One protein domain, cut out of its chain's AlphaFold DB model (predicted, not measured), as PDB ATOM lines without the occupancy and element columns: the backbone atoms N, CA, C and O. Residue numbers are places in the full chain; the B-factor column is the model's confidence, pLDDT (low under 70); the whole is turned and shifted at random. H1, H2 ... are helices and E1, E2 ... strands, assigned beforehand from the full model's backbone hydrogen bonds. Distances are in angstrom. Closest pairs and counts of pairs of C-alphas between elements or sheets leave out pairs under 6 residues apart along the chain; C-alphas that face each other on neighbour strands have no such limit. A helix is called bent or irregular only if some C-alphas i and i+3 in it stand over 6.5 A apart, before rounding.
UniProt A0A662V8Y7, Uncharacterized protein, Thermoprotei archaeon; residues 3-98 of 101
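AT A GLANCE: This is residues 3 to 98 of the 101 residues of an uncharacterized protein of Thermoprotei archaeon (UniProt A0A662V8Y7). An open arrangement with helices at the two ends of its longest axis: H2 lies alone at one end, and H1 and H3 lie near each other at the other. Between these ends, off to one side, is a small two-stranded hairpin, E1 and E2; long links, residues 21 to 38 and 52 to 69, run to and from H2. The printed part has 96 residues with three named helices and two named strands, in the order H1, H2, E1, E2, H3; the sheet's order is E1 - E2, antiparallel. The class is mixed, helices and strands, with under half of the residues, 39, in named elements. The whole is only just loose, close to compact, with a radius of gyration of the C-alphas of 15.4 A and spans of 47 by 36 by 24 A.

IN THESE COORDINATES: E1 is residues 70 to 73, 9.7 A from first to last C-alpha, beginning at C-alpha 70 (-39.623, 32.802, 17.848). E2 is residues 79 to 82, 9.9 A long. H2, the longest helix, is residues 39 to 51, 19.6 A long; it is irregular, with C-alphas 40 and 43 7.5 A apart. H1 is residues 11 to 20, 14.3 A long, beginning at C-alpha 11 (-18.051, 30.165, 6.360). H3 is residues 90 to 97, 11.4 A long, ending at C-alpha 97 (-13.882, 39.317, 28.858).

HOW THE PARTS SIT: E1 and E2 form a hairpin of antiparallel neighbour strands, with 160 degrees between their directions. The C-alphas of Glu 71 and Arg 81 face each other at 4.7 A. N 72 and O 80 are within hydrogen-bond range at 2.8 A, and so are N 82 and O 70 at 2.8 A. H1 is apart from both strands. H1 and H3 are near each other, with 6 pairs of C-alphas within 10 A but no pair within 8 A. H2 touches no helix; it is apart from H1, H3 and E2. In H1 every O i to N i+4 pair is within hydrogen-bond range; in H2 7 of 9 are, and in H3 3 of 4.

THE WHOLE: The two C-alphas farthest apart are those of Ser 40 and Ser 98, at 48.6 A. The links from H1 to H2 and from H2 to E1 are long, with 18 residues each; the link from E1 to E2 is tight, and that from E2 to H3 is short. Residues 48 to 53, of which 48 to 51 belong to H2, stand free. The printed part has no cut. Its mean pLDDT is 94.8, and no printed residue is under 70.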
ATOM      1  N   TYR A   3     -35.420  27.438  11.387       98.38
ATOM      2  CA  TYR A   3     -34.424  26.367  11.433       98.38
ATOM      3  C   TYR A   3     -33.009  26.931  11.269       98.38
ATOM      4  O   TYR A   3     -32.711  27.571  10.257       98.38
ATOM      5  N   GLU A   4     -32.142  26.696  12.253       97.62
ATOM      6  CA  GLU A   4     -30.770  27.221  12.290       97.62
ATOM      7  C   GLU A   4     -29.921  26.757  11.095       97.62
ATOM      8  O   GLU A   4     -29.135  27.526  10.541       97.62
ATOM      9  N   ASP A   5     -30.082  25.506  10.668       96.50
ATOM     10  CA  ASP A   5     -29.340  24.905   9.555       96.50
ATOM     11  C   ASP A   5     -29.659  25.547   8.194       96.50
ATOM     12  O   ASP A   5     -28.855  25.464   7.265       96.50
ATOM     13  N   ARG A   6     -30.804  26.230   8.081       97.44
ATOM     14  CA  ARG A   6     -31.223  26.949   6.870       97.44
ATOM     15  C   ARG A   6     -30.769  28.400   6.851       97.44
ATOM     16  O   ARG A   6     -30.807  29.021   5.782       97.44
ATOM     17  N   VAL A   7     -30.372  28.959   7.996       96.50
ATOM     18  CA  VAL A   7     -29.847  30.323   8.064       96.50
ATOM     19  C   VAL A   7     -28.469  30.344   7.418       96.50
ATOM     20  O   VAL A   7     -27.562  29.601   7.793       96.50
ATOM     21  N   ARG A   8     -28.315  31.205   6.412       93.25
ATOM     22  CA  ARG A   8     -27.038  31.376   5.730       93.25
ATOM     23  C   ARG A   8     -26.128  32.245   6.579       93.25
ATOM     24  O   ARG A   8     -26.446  33.398   6.843       93.25
ATOM     25  N   VAL A   9     -24.985  31.685   6.939       94.00
ATOM     26  CA  VAL A   9     -23.894  32.376   7.622       94.00
ATOM     27  C   VAL A   9     -22.642  32.147   6.783       94.00
ATOM     28  O   VAL A   9     -22.447  31.042   6.270       94.00
ATOM     29  N   ALA A  10     -21.830  33.186   6.593       92.94
ATOM     30  CA  ALA A  10     -20.584  33.057   5.846       92.94
ATOM     31  C   ALA A  10     -19.661  32.025   6.534       92.94
ATOM     32  O   ALA A  10     -19.612  32.002   7.770       92.94
ATOM     33  N   PRO A  11     -18.954  31.161   5.782       95.31
ATOM     34  CA  PRO A  11     -18.051  30.165   6.360       95.31
ATOM     35  C   PRO A  11     -17.030  30.772   7.328       95.31
ATOM     36  O   PRO A  11     -16.828  30.243   8.416       95.31
ATOM     37  N   GLU A  12     -16.471  31.927   6.974       96.06
ATOM     38  CA  GLU A  12     -15.497  32.667   7.773       96.06
ATOM     39  C   GLU A  12     -16.105  33.122   9.110       96.06
ATOM     40  O   GLU A  12     -15.477  33.010  10.162       96.06
ATOM     41  N   THR A  13     -17.365  33.576   9.096       94.94
ATOM     42  CA  THR A  13     -18.106  33.931  10.314       94.94
ATOM     43  C   THR A  13     -18.354  32.701  11.185       94.94
ATOM     44  O   THR A  13     -18.168  32.771  12.396       94.94
ATOM     45  N   LEU A  14     -18.731  31.562  10.596       95.31
ATOM     46  CA  LEU A  14     -18.926  30.315  11.347       95.31
ATOM     47  C   LEU A  14     -17.633  29.831  12.010       95.31
ATOM     48  O   LEU A  14     -17.670  29.367  13.150       95.31
ATOM     49  N   GLU A  15     -16.503  29.924  11.310       97.00
ATOM     50  CA  GLU A  15     -15.193  29.568  11.857       97.00
ATOM     51  C   GLU A  15     -14.804  30.474  13.026       97.00
ATOM     52  O   GLU A  15     -14.405  29.965  14.077       97.00
ATOM     53  N   LEU A  16     -14.996  31.788  12.887       95.12
ATOM     54  CA  LEU A  16     -14.720  32.750  13.952       95.12
ATOM     55  C   LEU A  16     -15.616  32.517  15.175       95.12
ATOM     56  O   LEU A  16     -15.109  32.388  16.288       95.12
ATOM     57  N   CYS A  17     -16.932  32.388  14.975       95.50
ATOM     58  CA  CYS A  17     -17.878  32.114  16.057       95.50
ATOM     59  C   CYS A  17     -17.524  30.824  16.798       95.50
ATOM     60  O   CYS A  17     -17.545  30.795  18.024       95.50
ATOM     61  N   ARG A  18     -17.132  29.766  16.075       94.88
ATOM     62  CA  ARG A  18     -16.690  28.512  16.694       94.88
ATOM     63  C   ARG A  18     -15.426  28.706  17.528       94.88
ATOM     64  O   ARG A  18     -15.365  28.199  18.643       94.88
ATOM     65  N   ALA A  19     -14.427  29.414  17.002       95.69
ATOM     66  CA  ALA A  19     -13.168  29.657  17.706       95.69
ATOM     67  C   ALA A  19     -13.357  30.500  18.979       95.69
ATOM     68  O   ALA A  19     -12.633  30.310  19.954       95.69
ATOM     69  N   MET A  20     -14.336  31.405  18.971       93.81
ATOM     70  CA  MET A  20     -14.620  32.338  20.064       93.81
ATOM     71  C   MET A  20     -15.801  31.912  20.950       93.81
ATOM     72  O   MET A  20     -16.154  32.636  21.875       93.81
ATOM     73  N   ASN A  21     -16.399  30.743  20.688       93.12
ATOM     74  CA  ASN A  21     -17.582  30.226  21.382       93.12
ATOM     75  C   ASN A  21     -18.778  31.208  21.386       93.12
ATOM     76  O   ASN A  21     -19.415  31.423  22.417       93.12
ATOM     77  N   LEU A  22     -19.071  31.802  20.226       95.19
ATOM     78  CA  LEU A  22     -20.193  32.724  20.009       95.19
ATOM     79  C   LEU A  22     -21.324  32.044  19.232       95.19
ATOM     80  O   LEU A  22     -21.081  31.193  18.372       95.19
ATOM     81  N   ASP A  23     -22.560  32.475  19.477       95.12
ATOM     82  CA  ASP A  23     -23.716  32.092  18.660       95.12
ATOM     83  C   ASP A  23     -23.821  33.003  17.418       95.12
ATOM     84  O   ASP A  23     -24.108  34.195  17.555       95.12
ATOM     85  N   PRO A  24     -23.642  32.486  16.185       95.06
ATOM     86  CA  PRO A  24     -23.722  33.307  14.977       95.06
ATOM     87  C   PRO A  24     -25.108  33.930  14.746       95.06
ATOM     88  O   PRO A  24     -25.207  34.908  14.011       95.06
ATOM     89  N   LEU A  25     -26.179  33.388  15.342       94.94
ATOM     90  CA  LEU A  25     -27.532  33.943  15.218       94.94
ATOM     91  C   LEU A  25     -27.805  35.116  16.166       94.94
ATOM     92  O   LEU A  25     -28.852  35.752  16.052       94.94
ATOM     93  N   ARG A  26     -26.883  35.402  17.088       94.62
ATOM     94  CA  ARG A  26     -26.970  36.505  18.055       94.62
ATOM     95  C   ARG A  26     -25.909  37.583  17.808       94.62
ATOM     96  O   ARG A  26     -25.553  38.326  18.713       94.62
ATOM     97  N   LEU A  27     -25.407  37.666  16.577       94.06
ATOM     98  CA  LEU A  27     -24.574  38.770  16.110       94.06
ATOM     99  C   LEU A  27     -25.418  39.766  15.315       94.06
ATOM    100  O   LEU A  27     -26.280  39.375  14.522       94.06
ATOM    101  N   ILE A  28     -25.131  41.056  15.461       91.19
ATOM    102  CA  ILE A  28     -25.672  42.085  14.572       91.19
ATOM    103  C   ILE A  28     -25.185  41.844  13.134       91.19
ATOM    104  O   ILE A  28     -24.008  41.596  12.876       91.19
ATOM    105  N   SER A  29     -26.099  42.001  12.172       89.00
ATOM    106  CA  SER A  29     -25.776  42.040  10.744       89.00
ATOM    107  C   SER A  29     -26.287  43.330  10.110       89.00
ATOM    108  O   SER A  29     -27.490  43.576  10.039       89.00
ATOM    109  N   SER A  30     -25.367  44.149   9.603       79.94
ATOM    110  CA  SER A  30     -25.651  45.421   8.925       79.94
ATOM    111  C   SER A  30     -25.969  45.273   7.428       79.94
ATOM    112  O   SER A  30     -26.262  46.267   6.767       79.94
ATOM    113  N   GLY A  31     -25.939  44.047   6.887       86.50
ATOM    114  CA  GLY A  31     -26.106  43.765   5.453       86.50
ATOM    115  C   GLY A  31     -27.102  42.650   5.117       86.50
ATOM    116  O   GLY A  31     -27.063  42.118   4.010       86.50
ATOM    117  N   THR A  32     -27.976  42.258   6.048       90.88
ATOM    118  CA  THR A  32     -28.939  41.163   5.845       90.88
ATOM    119  C   THR A  32     -30.372  41.678   5.764       90.88
ATOM    120  O   THR A  32     -30.798  42.503   6.567       90.88
ATOM    121  N   LEU A  33     -31.142  41.138   4.817       92.44
ATOM    122  CA  LEU A  33     -32.588  41.327   4.739       92.44
ATOM    123  C   LEU A  33     -33.302  40.105   5.324       92.44
ATOM    124  O   LEU A  33     -33.112  38.986   4.848       92.44
ATOM    125  N   ILE A  34     -34.183  40.333   6.297       94.44
ATOM    126  CA  ILE A  34     -35.174  39.353   6.749       94.44
ATOM    127  C   ILE A  34     -36.535  39.809   6.231       94.44
ATOM    128  O   ILE A  34     -36.934  40.952   6.438       94.44
ATOM    129  N   ALA A  35     -37.248  38.918   5.547       95.88
ATOM    130  CA  ALA A  35     -38.546  39.221   4.964       95.88
ATOM    131  C   ALA A  35     -39.508  38.043   5.112       95.88
ATOM    132  O   ALA A  35     -39.112  36.878   5.066       95.88
ATOM    133  N   THR A  36     -40.792  38.359   5.239       97.12
ATOM    134  CA  THR A  36     -41.884  37.390   5.170       97.12
ATOM    135  C   THR A  36     -42.647  37.605   3.870       97.12
ATOM    136  O   THR A  36     -42.849  38.732   3.419       97.12
ATOM    137  N   VAL A  37     -43.057  36.511   3.232       97.00
ATOM    138  CA  VAL A  37     -43.850  36.545   1.998       97.00
ATOM    139  C   VAL A  37     -44.971  35.510   2.078       97.00
ATOM    140  O   VAL A  37     -44.798  34.478   2.733       97.00
ATOM    141  N   PRO A  38     -46.116  35.730   1.407       97.50
ATOM    142  CA  PRO A  38     -47.123  34.688   1.247       97.50
ATOM    143  C   PRO A  38     -46.518  33.447   0.588       97.50
ATOM    144  O   PRO A  38     -45.670  33.566  -0.299       97.50
ATOM    145  N   ARG A  39     -47.000  32.255   0.955       95.94
ATOM    146  CA  ARG A  39     -46.477  30.981   0.426       95.94
ATOM    147  C   ARG A  39     -46.503  30.917  -1.108       95.94
ATOM    148  O   ARG A  39     -45.561  30.423  -1.714       95.94
ATOM    149  N   SER A  40     -47.532  31.485  -1.737       97.69
ATOM    150  CA  SER A  40     -47.653  31.583  -3.199       97.69
ATOM    151  C   SER A  40     -46.623  32.512  -3.859       97.69
ATOM    152  O   SER A  40     -46.419  32.439  -5.066       97.69
ATOM    153  N   GLY A  41     -45.975  33.390  -3.090       97.50
ATOM    154  CA  GLY A  41     -44.993  34.360  -3.569       97.50
ATOM    155  C   GLY A  41     -43.532  33.940  -3.401       97.50
ATOM    156  O   GLY A  41     -42.663  34.689  -3.849       97.50
ATOM    157  N   ILE A  42     -43.251  32.786  -2.778       97.19
ATOM    158  CA  ILE A  42     -41.885  32.342  -2.442       97.19
ATOM    159  C   ILE A  42     -40.999  32.278  -3.690       97.19
ATOM    160  O   ILE A  42     -39.969  32.946  -3.737       97.19
ATOM    161  N   GLU A  43     -41.427  31.557  -4.728       97.62
ATOM    162  CA  GLU A  43     -40.647  31.396  -5.965       97.62
ATOM    163  C   GLU A  43     -40.355  32.736  -6.644       97.62
ATOM    164  O   GLU A  43     -39.236  33.006  -7.078       97.62
ATOM    165  N   ARG A  44     -41.351  33.629  -6.687       97.88
ATOM    166  CA  ARG A  44     -41.179  34.966  -7.266       97.88
ATOM    167  C   ARG A  44     -40.148  35.786  -6.489       97.88
ATOM    168  O   ARG A  44     -39.322  36.445  -7.111       97.88
ATOM    169  N   ALA A  45     -40.194  35.750  -5.157       97.44
ATOM    170  CA  ALA A  45     -39.242  36.462  -4.307       97.44
ATOM    171  C   ALA A  45     -37.818  35.905  -4.458       97.44
ATOM    172  O   ALA A  45     -36.876  36.678  -4.623       97.44
ATOM    173  N   ILE A  46     -37.670  34.576  -4.476       97.12
ATOM    174  CA  ILE A  46     -36.375  33.913  -4.665       97.12
ATOM    175  C   ILE A  46     -35.766  34.292  -6.014       97.12
ATOM    176  O   ILE A  46     -34.603  34.693  -6.072       97.12
ATOM    177  N   ASN A  47     -36.549  34.211  -7.090       97.81
ATOM    178  CA  ASN A  47     -36.076  34.533  -8.434       97.81
ATOM    179  C   ASN A  47     -35.706  36.014  -8.579       97.81
ATOM    180  O   ASN A  47     -34.698  36.324  -9.206       97.81
ATOM    181  N   ALA A  48     -36.472  36.925  -7.970       97.38
ATOM    182  CA  ALA A  48     -36.161  38.351  -7.992       97.38
ATOM    183  C   ALA A  48     -34.832  38.669  -7.285       97.38
ATOM    184  O   ALA A  48     -34.011  39.397  -7.836       97.38
ATOM    185  N   LEU A  49     -34.595  38.096  -6.097       96.31
ATOM    186  CA  LEU A  49     -33.360  38.315  -5.334       96.31
ATOM    187  C   LEU A  49     -32.146  37.679  -6.024       96.31
ATOM    188  O   LEU A  49     -31.128  38.342  -6.218       96.31
ATOM    189  N   ARG A  50     -32.273  36.433  -6.494       96.38
ATOM    190  CA  ARG A  50     -31.204  35.774  -7.258       96.38
ATOM    191  C   ARG A  50     -30.893  36.496  -8.568       96.38
ATOM    192  O   ARG A  50     -29.732  36.570  -8.953       96.38
ATOM    193  N   GLY A  51     -31.903  37.072  -9.223       97.94
ATOM    194  CA  GLY A  51     -31.740  37.853 -10.452       97.94
ATOM    195  C   GLY A  51     -30.864  39.100 -10.293       97.94
ATOM    196  O   GLY A  51     -30.286  39.556 -11.273       97.94
ATOM    197  N   VAL A  52     -30.718  39.619  -9.068       97.00
ATOM    198  CA  VAL A  52     -29.811  40.734  -8.735       97.00
ATOM    199  C   VAL A  52     -28.551  40.276  -7.987       97.00
ATOM    200  O   VAL A  52     -27.832  41.098  -7.428       97.00
ATOM    201  N   GLY A  53     -28.273  38.968  -7.970       95.62
ATOM    202  CA  GLY A  53     -27.087  38.391  -7.331       95.62
ATOM    203  C   GLY A  53     -27.173  38.266  -5.808       95.62
ATOM    204  O   GLY A  53     -26.148  38.079  -5.157       95.62
ATOM    205  N   VAL A  54     -28.371  38.367  -5.222       94.38
ATOM    206  CA  VAL A  54     -28.577  38.187  -3.781       94.38
ATOM    207  C   VAL A  54     -28.924  36.730  -3.486       94.38
ATOM    208  O   VAL A  54     -29.950  36.200  -3.922       94.38
ATOM    209  N   GLU A  55     -28.069  36.085  -2.698       92.12
ATOM    210  CA  GLU A  55     -28.330  34.756  -2.158       92.12
ATOM    211  C   GLU A  55     -29.463  34.805  -1.126       92.12
ATOM    212  O   GLU A  55     -29.508  35.668  -0.252       92.12
ATOM    213  N   VAL A  56     -30.379  33.841  -1.201       95.62
ATOM    214  CA  VAL A  56     -31.580  33.784  -0.359       95.62
ATOM    215  C   VAL A  56     -31.835  32.356   0.109       95.62
ATOM    216  O   VAL A  56     -31.566  31.393  -0.612       95.62
ATOM    217  N   SER A  57     -32.359  32.221   1.325       97.00
ATOM    218  CA  SER A  57     -32.787  30.953   1.911       97.00
ATOM    219  C   SER A  57     -34.129  31.135   2.614       97.00
ATOM    220  O   SER A  57     -34.348  32.139   3.291       97.00
ATOM    221  N   VAL A  58     -35.030  30.163   2.462       97.75
ATOM    222  CA  VAL A  58     -36.265  30.105   3.253       97.75
ATOM    223  C   VAL A  58     -35.929  29.453   4.591       97.75
ATOM    224  O   VAL A  58     -35.762  28.237   4.682       97.75
ATOM    225  N   ILE A  59     -35.834  30.274   5.636       97.94
ATOM    226  CA  ILE A  59     -35.354  29.839   6.956       97.94
ATOM    227  C   ILE A  59     -36.458  29.308   7.874       97.94
ATOM    228  O   ILE A  59     -36.169  28.725   8.915       97.94
ATOM    229  N   GLY A  60     -37.728  29.495   7.516       97.81
ATOM    230  CA  GLY A  60     -38.836  29.125   8.385       97.81
ATOM    231  C   GLY A  60     -40.188  29.630   7.905       97.81
ATOM    232  O   GLY A  60     -40.361  29.998   6.743       97.81
ATOM    233  N   GLU A  61     -41.143  29.647   8.826       97.69
ATOM    234  CA  GLU A  61     -42.501  30.122   8.587       97.69
ATOM    235  C   GLU A  61     -43.050  30.906   9.782       97.69
ATOM    236  O   GLU A  61     -42.765  30.617  10.953       97.69
ATOM    237  N   VAL A  62     -43.868  31.907   9.458       97.44
ATOM    238  CA  VAL A  62     -44.709  32.602  10.430       97.44
ATOM    239  C   VAL A  62     -45.852  31.668  10.808       97.44
ATOM    240  O   VAL A  62     -46.509  31.104   9.935       97.44
ATOM    241  N   GLN A  63     -46.074  31.506  12.106       96.44
ATOM    242  CA  GLN A  63     -47.139  30.678  12.660       96.44
ATOM    243  C   GLN A  63     -48.028  31.528  13.565       96.44
ATOM    244  O   GLN A  63     -47.667  32.649  13.927       96.44
ATOM    245  N   GLU A  64     -49.187  30.987  13.936       97.50
ATOM    246  CA  GLU A  64     -50.019  31.584  14.978       97.50
ATOM    247  C   GLU A  64     -49.235  31.728  16.285       97.50
ATOM    248  O   GLU A  64     -48.378  30.901  16.613       97.50
ATOM    249  N   TYR A  65     -49.537  32.785  17.036       96.69
ATOM    250  CA  TYR A  65     -48.870  33.061  18.299       96.69
ATOM    251  C   TYR A  65     -49.202  31.993  19.350       96.69
ATOM    252  O   TYR A  65     -50.368  31.693  19.599       96.69
ATOM    253  N   ARG A  66     -48.164  31.437  19.988       95.88
ATOM    254  CA  ARG A  66     -48.263  30.337  20.971       95.88
ATOM    255  C   ARG A  66     -47.639  30.672  22.334       95.88
ATOM    256  O   ARG A  66     -47.332  29.767  23.102       95.88
ATOM    257  N   GLY A  67     -47.438  31.958  22.636       96.44
ATOM    258  CA  GLY A  67     -46.797  32.415  23.883       96.44
ATOM    259  C   GLY A  67     -45.293  32.706  23.773       96.44
ATOM    260  O   GLY A  67     -44.630  32.902  24.788       96.44
ATOM    261  N   TYR A  68     -44.751  32.721  22.555       96.75
ATOM    262  CA  TYR A  68     -43.366  33.075  22.233       96.75
ATOM    263  C   TYR A  68     -43.306  33.747  20.857       96.75
ATOM    264  O   TYR A  68     -44.188  33.538  20.019       96.75
ATOM    265  N   LEU A  69     -42.274  34.560  20.631       96.50
ATOM    266  CA  LEU A  69     -42.075  35.313  19.389       96.50
ATOM    267  C   LEU A  69     -41.393  34.454  18.325       96.50
ATOM    268  O   LEU A  69     -41.788  34.458  17.159       96.50
ATOM    269  N   VAL A  70     -40.385  33.682  18.734       97.00
ATOM    270  CA  VAL A  70     -39.623  32.802  17.848       97.00
ATOM    271  C   VAL A  70     -39.485  31.430  18.491       97.00
ATOM    272  O   VAL A  70     -39.135  31.308  19.657       97.00
ATOM    273  N   GLU A  71     -39.748  30.392  17.705       98.06
ATOM    274  CA  GLU A  71     -39.302  29.029  17.994       98.06
ATOM    275  C   GLU A  71     -38.168  28.706  17.031       98.06
ATOM    276  O   GLU A  71     -38.389  28.699  15.814       98.06
ATOM    277  N   LEU A  72     -36.976  28.495  17.577       98.06
ATOM    278  CA  LEU A  72     -35.745  28.228  16.851       98.06
ATOM    279  C   LEU A  72     -35.352  26.762  17.045       98.06
ATOM    280  O   LEU A  72     -35.086  26.319  18.160       98.06
ATOM    281  N   HIS A  73     -35.313  26.022  15.943       98.31
ATOM    282  CA  HIS A  73     -34.830  24.646  15.888       98.31
ATOM    283  C   HIS A  73     -33.321  24.682  15.648       98.31
ATOM    284  O   HIS A  73     -32.874  25.104  14.576       98.31
ATOM    285  N   ARG A  74     -32.554  24.294  16.667       97.69
ATOM    286  CA  ARG A  74     -31.090  24.289  16.679       97.69
ATOM    287  C   ARG A  74     -30.530  23.081  15.928       97.69
ATOM    288  O   ARG A  74     -31.207  22.062  15.765       97.69
ATOM    289  N   ARG A  75     -29.271  23.168  15.485       94.19
ATOM    290  CA  ARG A  75     -28.589  22.068  14.761       94.19
ATOM    291  C   ARG A  75     -28.408  20.798  15.591       94.19
ATOM    292  O   ARG A  75     -28.354  19.710  15.027       94.19
ATOM    293  N   ASP A  76     -28.297  20.934  16.907       95.19
ATOM    294  CA  ASP A  76     -28.157  19.827  17.859       95.19
ATOM    295  C   ASP A  76     -29.502  19.159  18.216       95.19
ATOM    296  O   ASP A  76     -29.539  18.207  18.994       95.19
ATOM    297  N   GLY A  77     -30.604  19.637  17.631       96.56
ATOM    298  CA  GLY A  77     -31.958  19.159  17.893       96.56
ATOM    299  C   GLY A  77     -32.654  19.858  19.062       96.56
ATOM    300  O   GLY A  77     -33.825  19.568  19.316       96.56
ATOM    301  N   ALA A  78     -31.991  20.788  19.759       97.88
ATOM    302  CA  ALA A  78     -32.647  21.607  20.767       97.88
ATOM    303  C   ALA A  78     -33.681  22.546  20.126       97.88
ATOM    304  O   ALA A  78     -33.532  23.018  18.997       97.88
ATOM    305  N   VAL A  79     -34.743  22.847  20.872       98.00
ATOM    306  CA  VAL A  79     -35.753  23.833  20.474       98.00
ATOM    307  C   VAL A  79     -35.742  24.964  21.488       98.00
ATOM    308  O   VAL A  79     -36.088  24.770  22.653       98.00
ATOM    309  N   GLU A  80     -35.358  26.150  21.035       97.25
ATOM    310  CA  GLU A  80     -35.346  27.368  21.838       97.25
ATOM    311  C   GLU A  80     -36.596  28.200  21.555       97.25
ATOM    312  O   GLU A  80     -37.013  28.359  20.406       97.25
ATOM    313  N   ARG A  81     -37.199  28.752  22.611       97.19
ATOM    314  CA  ARG A  81     -38.334  29.673  22.511       97.19
ATOM    315  C   ARG A  81     -37.907  31.037  23.019       97.19
ATOM    316  O   ARG A  81     -37.606  31.190  24.198       97.19
ATOM    317  N   ILE A  82     -37.900  32.008  22.117       96.00
ATOM    318  CA  ILE A  82     -37.535  33.390  22.402       96.00
ATOM    319  C   ILE A  82     -38.833  34.169  22.580       96.00
ATOM    320  O   ILE A  82     -39.650  34.253  21.658       96.00
ATOM    321  N   SER A  83     -39.026  34.711  23.777       95.81
ATOM    322  CA  SER A  83     -40.217  35.489  24.138       95.81
ATOM    323  C   SER A  83     -39.912  36.960  24.410       95.81
ATOM    324  O   SER A  83     -40.844  37.755  24.476       95.81
ATOM    325  N   ASP A  84     -38.633  37.318  24.544       94.25
ATOM    326  CA  ASP A  84     -38.179  38.697  24.704       94.25
ATOM    327  C   ASP A  84     -37.739  39.277  23.351       94.25
ATOM    328  O   ASP A  84     -37.236  38.561  22.483       94.25
ATOM    329  N   VAL A  85     -37.960  40.574  23.165       92.50
ATOM    330  CA  VAL A  85     -37.485  41.328  22.000       92.50
ATOM    331  C   VAL A  85     -36.017  41.723  22.145       92.50
ATOM    332  O   VAL A  85     -35.353  41.974  21.141       92.50
ATOM    333  N   TYR A  86     -35.512  41.785  23.378       92.56
ATOM    334  CA  TYR A  86     -34.120  42.088  23.657       92.56
ATOM    335  C   TYR A  86     -33.280  40.818  23.550       92.56
ATOM    336  O   TYR A  86     -33.448  39.866  24.311       92.56
ATOM    337  N   VAL A  87     -32.356  40.825  22.594       90.50
ATOM    338  CA  VAL A  87     -31.328  39.797  22.427       90.50
ATOM    339  C   VAL A  87     -29.984  40.496  22.554       90.50
ATOM    340  O   VAL A  87     -29.717  41.456  21.834       90.50
ATOM    341  N   GLU A  88     -29.171  40.048  23.503       91.50
ATOM    342  CA  GLU A  88     -27.821  40.568  23.693       91.50
ATOM    343  C   GLU A  88     -26.910  40.126  22.545       91.50
ATOM    344  O   GLU A  88     -26.951  38.967  22.123       91.50
ATOM    345  N   ASP A  89     -26.095  41.056  22.048       93.62
ATOM    346  CA  ASP A  89     -25.104  40.755  21.020       93.62
ATOM    347  C   ASP A  89     -23.931  39.977  21.632       93.62
ATOM    348  O   ASP A  89     -23.335  40.396  22.625       93.62
ATOM    349  N   GLU A  90     -23.575  38.846  21.025       93.81
ATOM    350  CA  GLU A  90     -22.503  37.965  21.509       93.81
ATOM    351  C   GLU A  90     -21.120  38.653  21.557       93.81
ATOM    352  O   GLU A  90     -20.265  38.248  22.347       93.81
ATOM    353  N   LEU A  91     -20.890  39.730  20.796       91.56
ATOM    354  CA  LEU A  91     -19.667  40.538  20.888       91.56
ATOM    355  C   LEU A  91     -19.527  41.252  22.239       91.56
ATOM    356  O   LEU A  91     -18.402  41.531  22.654       91.56
ATOM    357  N   MET A  92     -20.625  41.513  22.955       90.56
ATOM    358  CA  MET A  92     -20.564  42.117  24.293       90.56
ATOM    359  C   MET A  92     -19.860  41.189  25.285       90.56
ATOM    360  O   MET A  92     -19.044  41.647  26.081       90.56
ATOM    361  N   LYS A  93     -20.046  39.870  25.154       87.50
ATOM    362  CA  LYS A  93     -19.340  38.875  25.979       87.50
ATOM    363  C   LYS A  93     -17.828  38.946  25.789       87.50
ATOM    364  O   LYS A  93     -17.067  38.771  26.737       87.50
ATOM    365  N   LEU A  94     -17.386  39.204  24.558       88.44
ATOM    366  CA  LEU A  94     -15.968  39.378  24.252       88.44
ATOM    367  C   LEU A  94     -15.426  40.682  24.826       88.44
ATOM    368  O   LEU A  94     -14.308  40.703  25.335       88.44
ATOM    369  N   TRP A  95     -16.213  41.756  24.753       87.81
ATOM    370  CA  TRP A  95     -15.852  43.044  25.331       87.81
ATOM    371  C   TRP A  95     -15.666  42.948  26.850       87.81
ATOM    372  O   TRP A  95     -14.651  43.401  27.369       87.81
ATOM    373  N   GLU A  96     -16.594  42.302  27.555       88.69
ATOM    374  CA  GLU A  96     -16.524  42.100  29.008       88.69
ATOM    375  C   GLU A  96     -15.363  41.196  29.439       88.69
ATOM    376  O   GLU A  96     -14.779  41.395  30.504       88.69
ATOM    377  N   ALA A  97     -15.012  40.207  28.613       85.31
ATOM    378  CA  ALA A  97     -13.882  39.317  28.858       85.31
ATOM    379  C   ALA A  97     -12.525  39.939  28.478       85.31
ATOM    380  O   ALA A  97     -11.478  39.386  28.831       85.31
ATOM    381  N   SER A  98     -12.520  41.059  27.750       82.50
ATOM    382  CA  SER A  98     -11.290  41.734  27.351       82.50
ATOM    383  C   SER A  98     -10.608  42.355  28.575       82.50
ATOM    384  O   SER A  98     -11.268  43.030  29.370       82.50
TER     385      SER A  98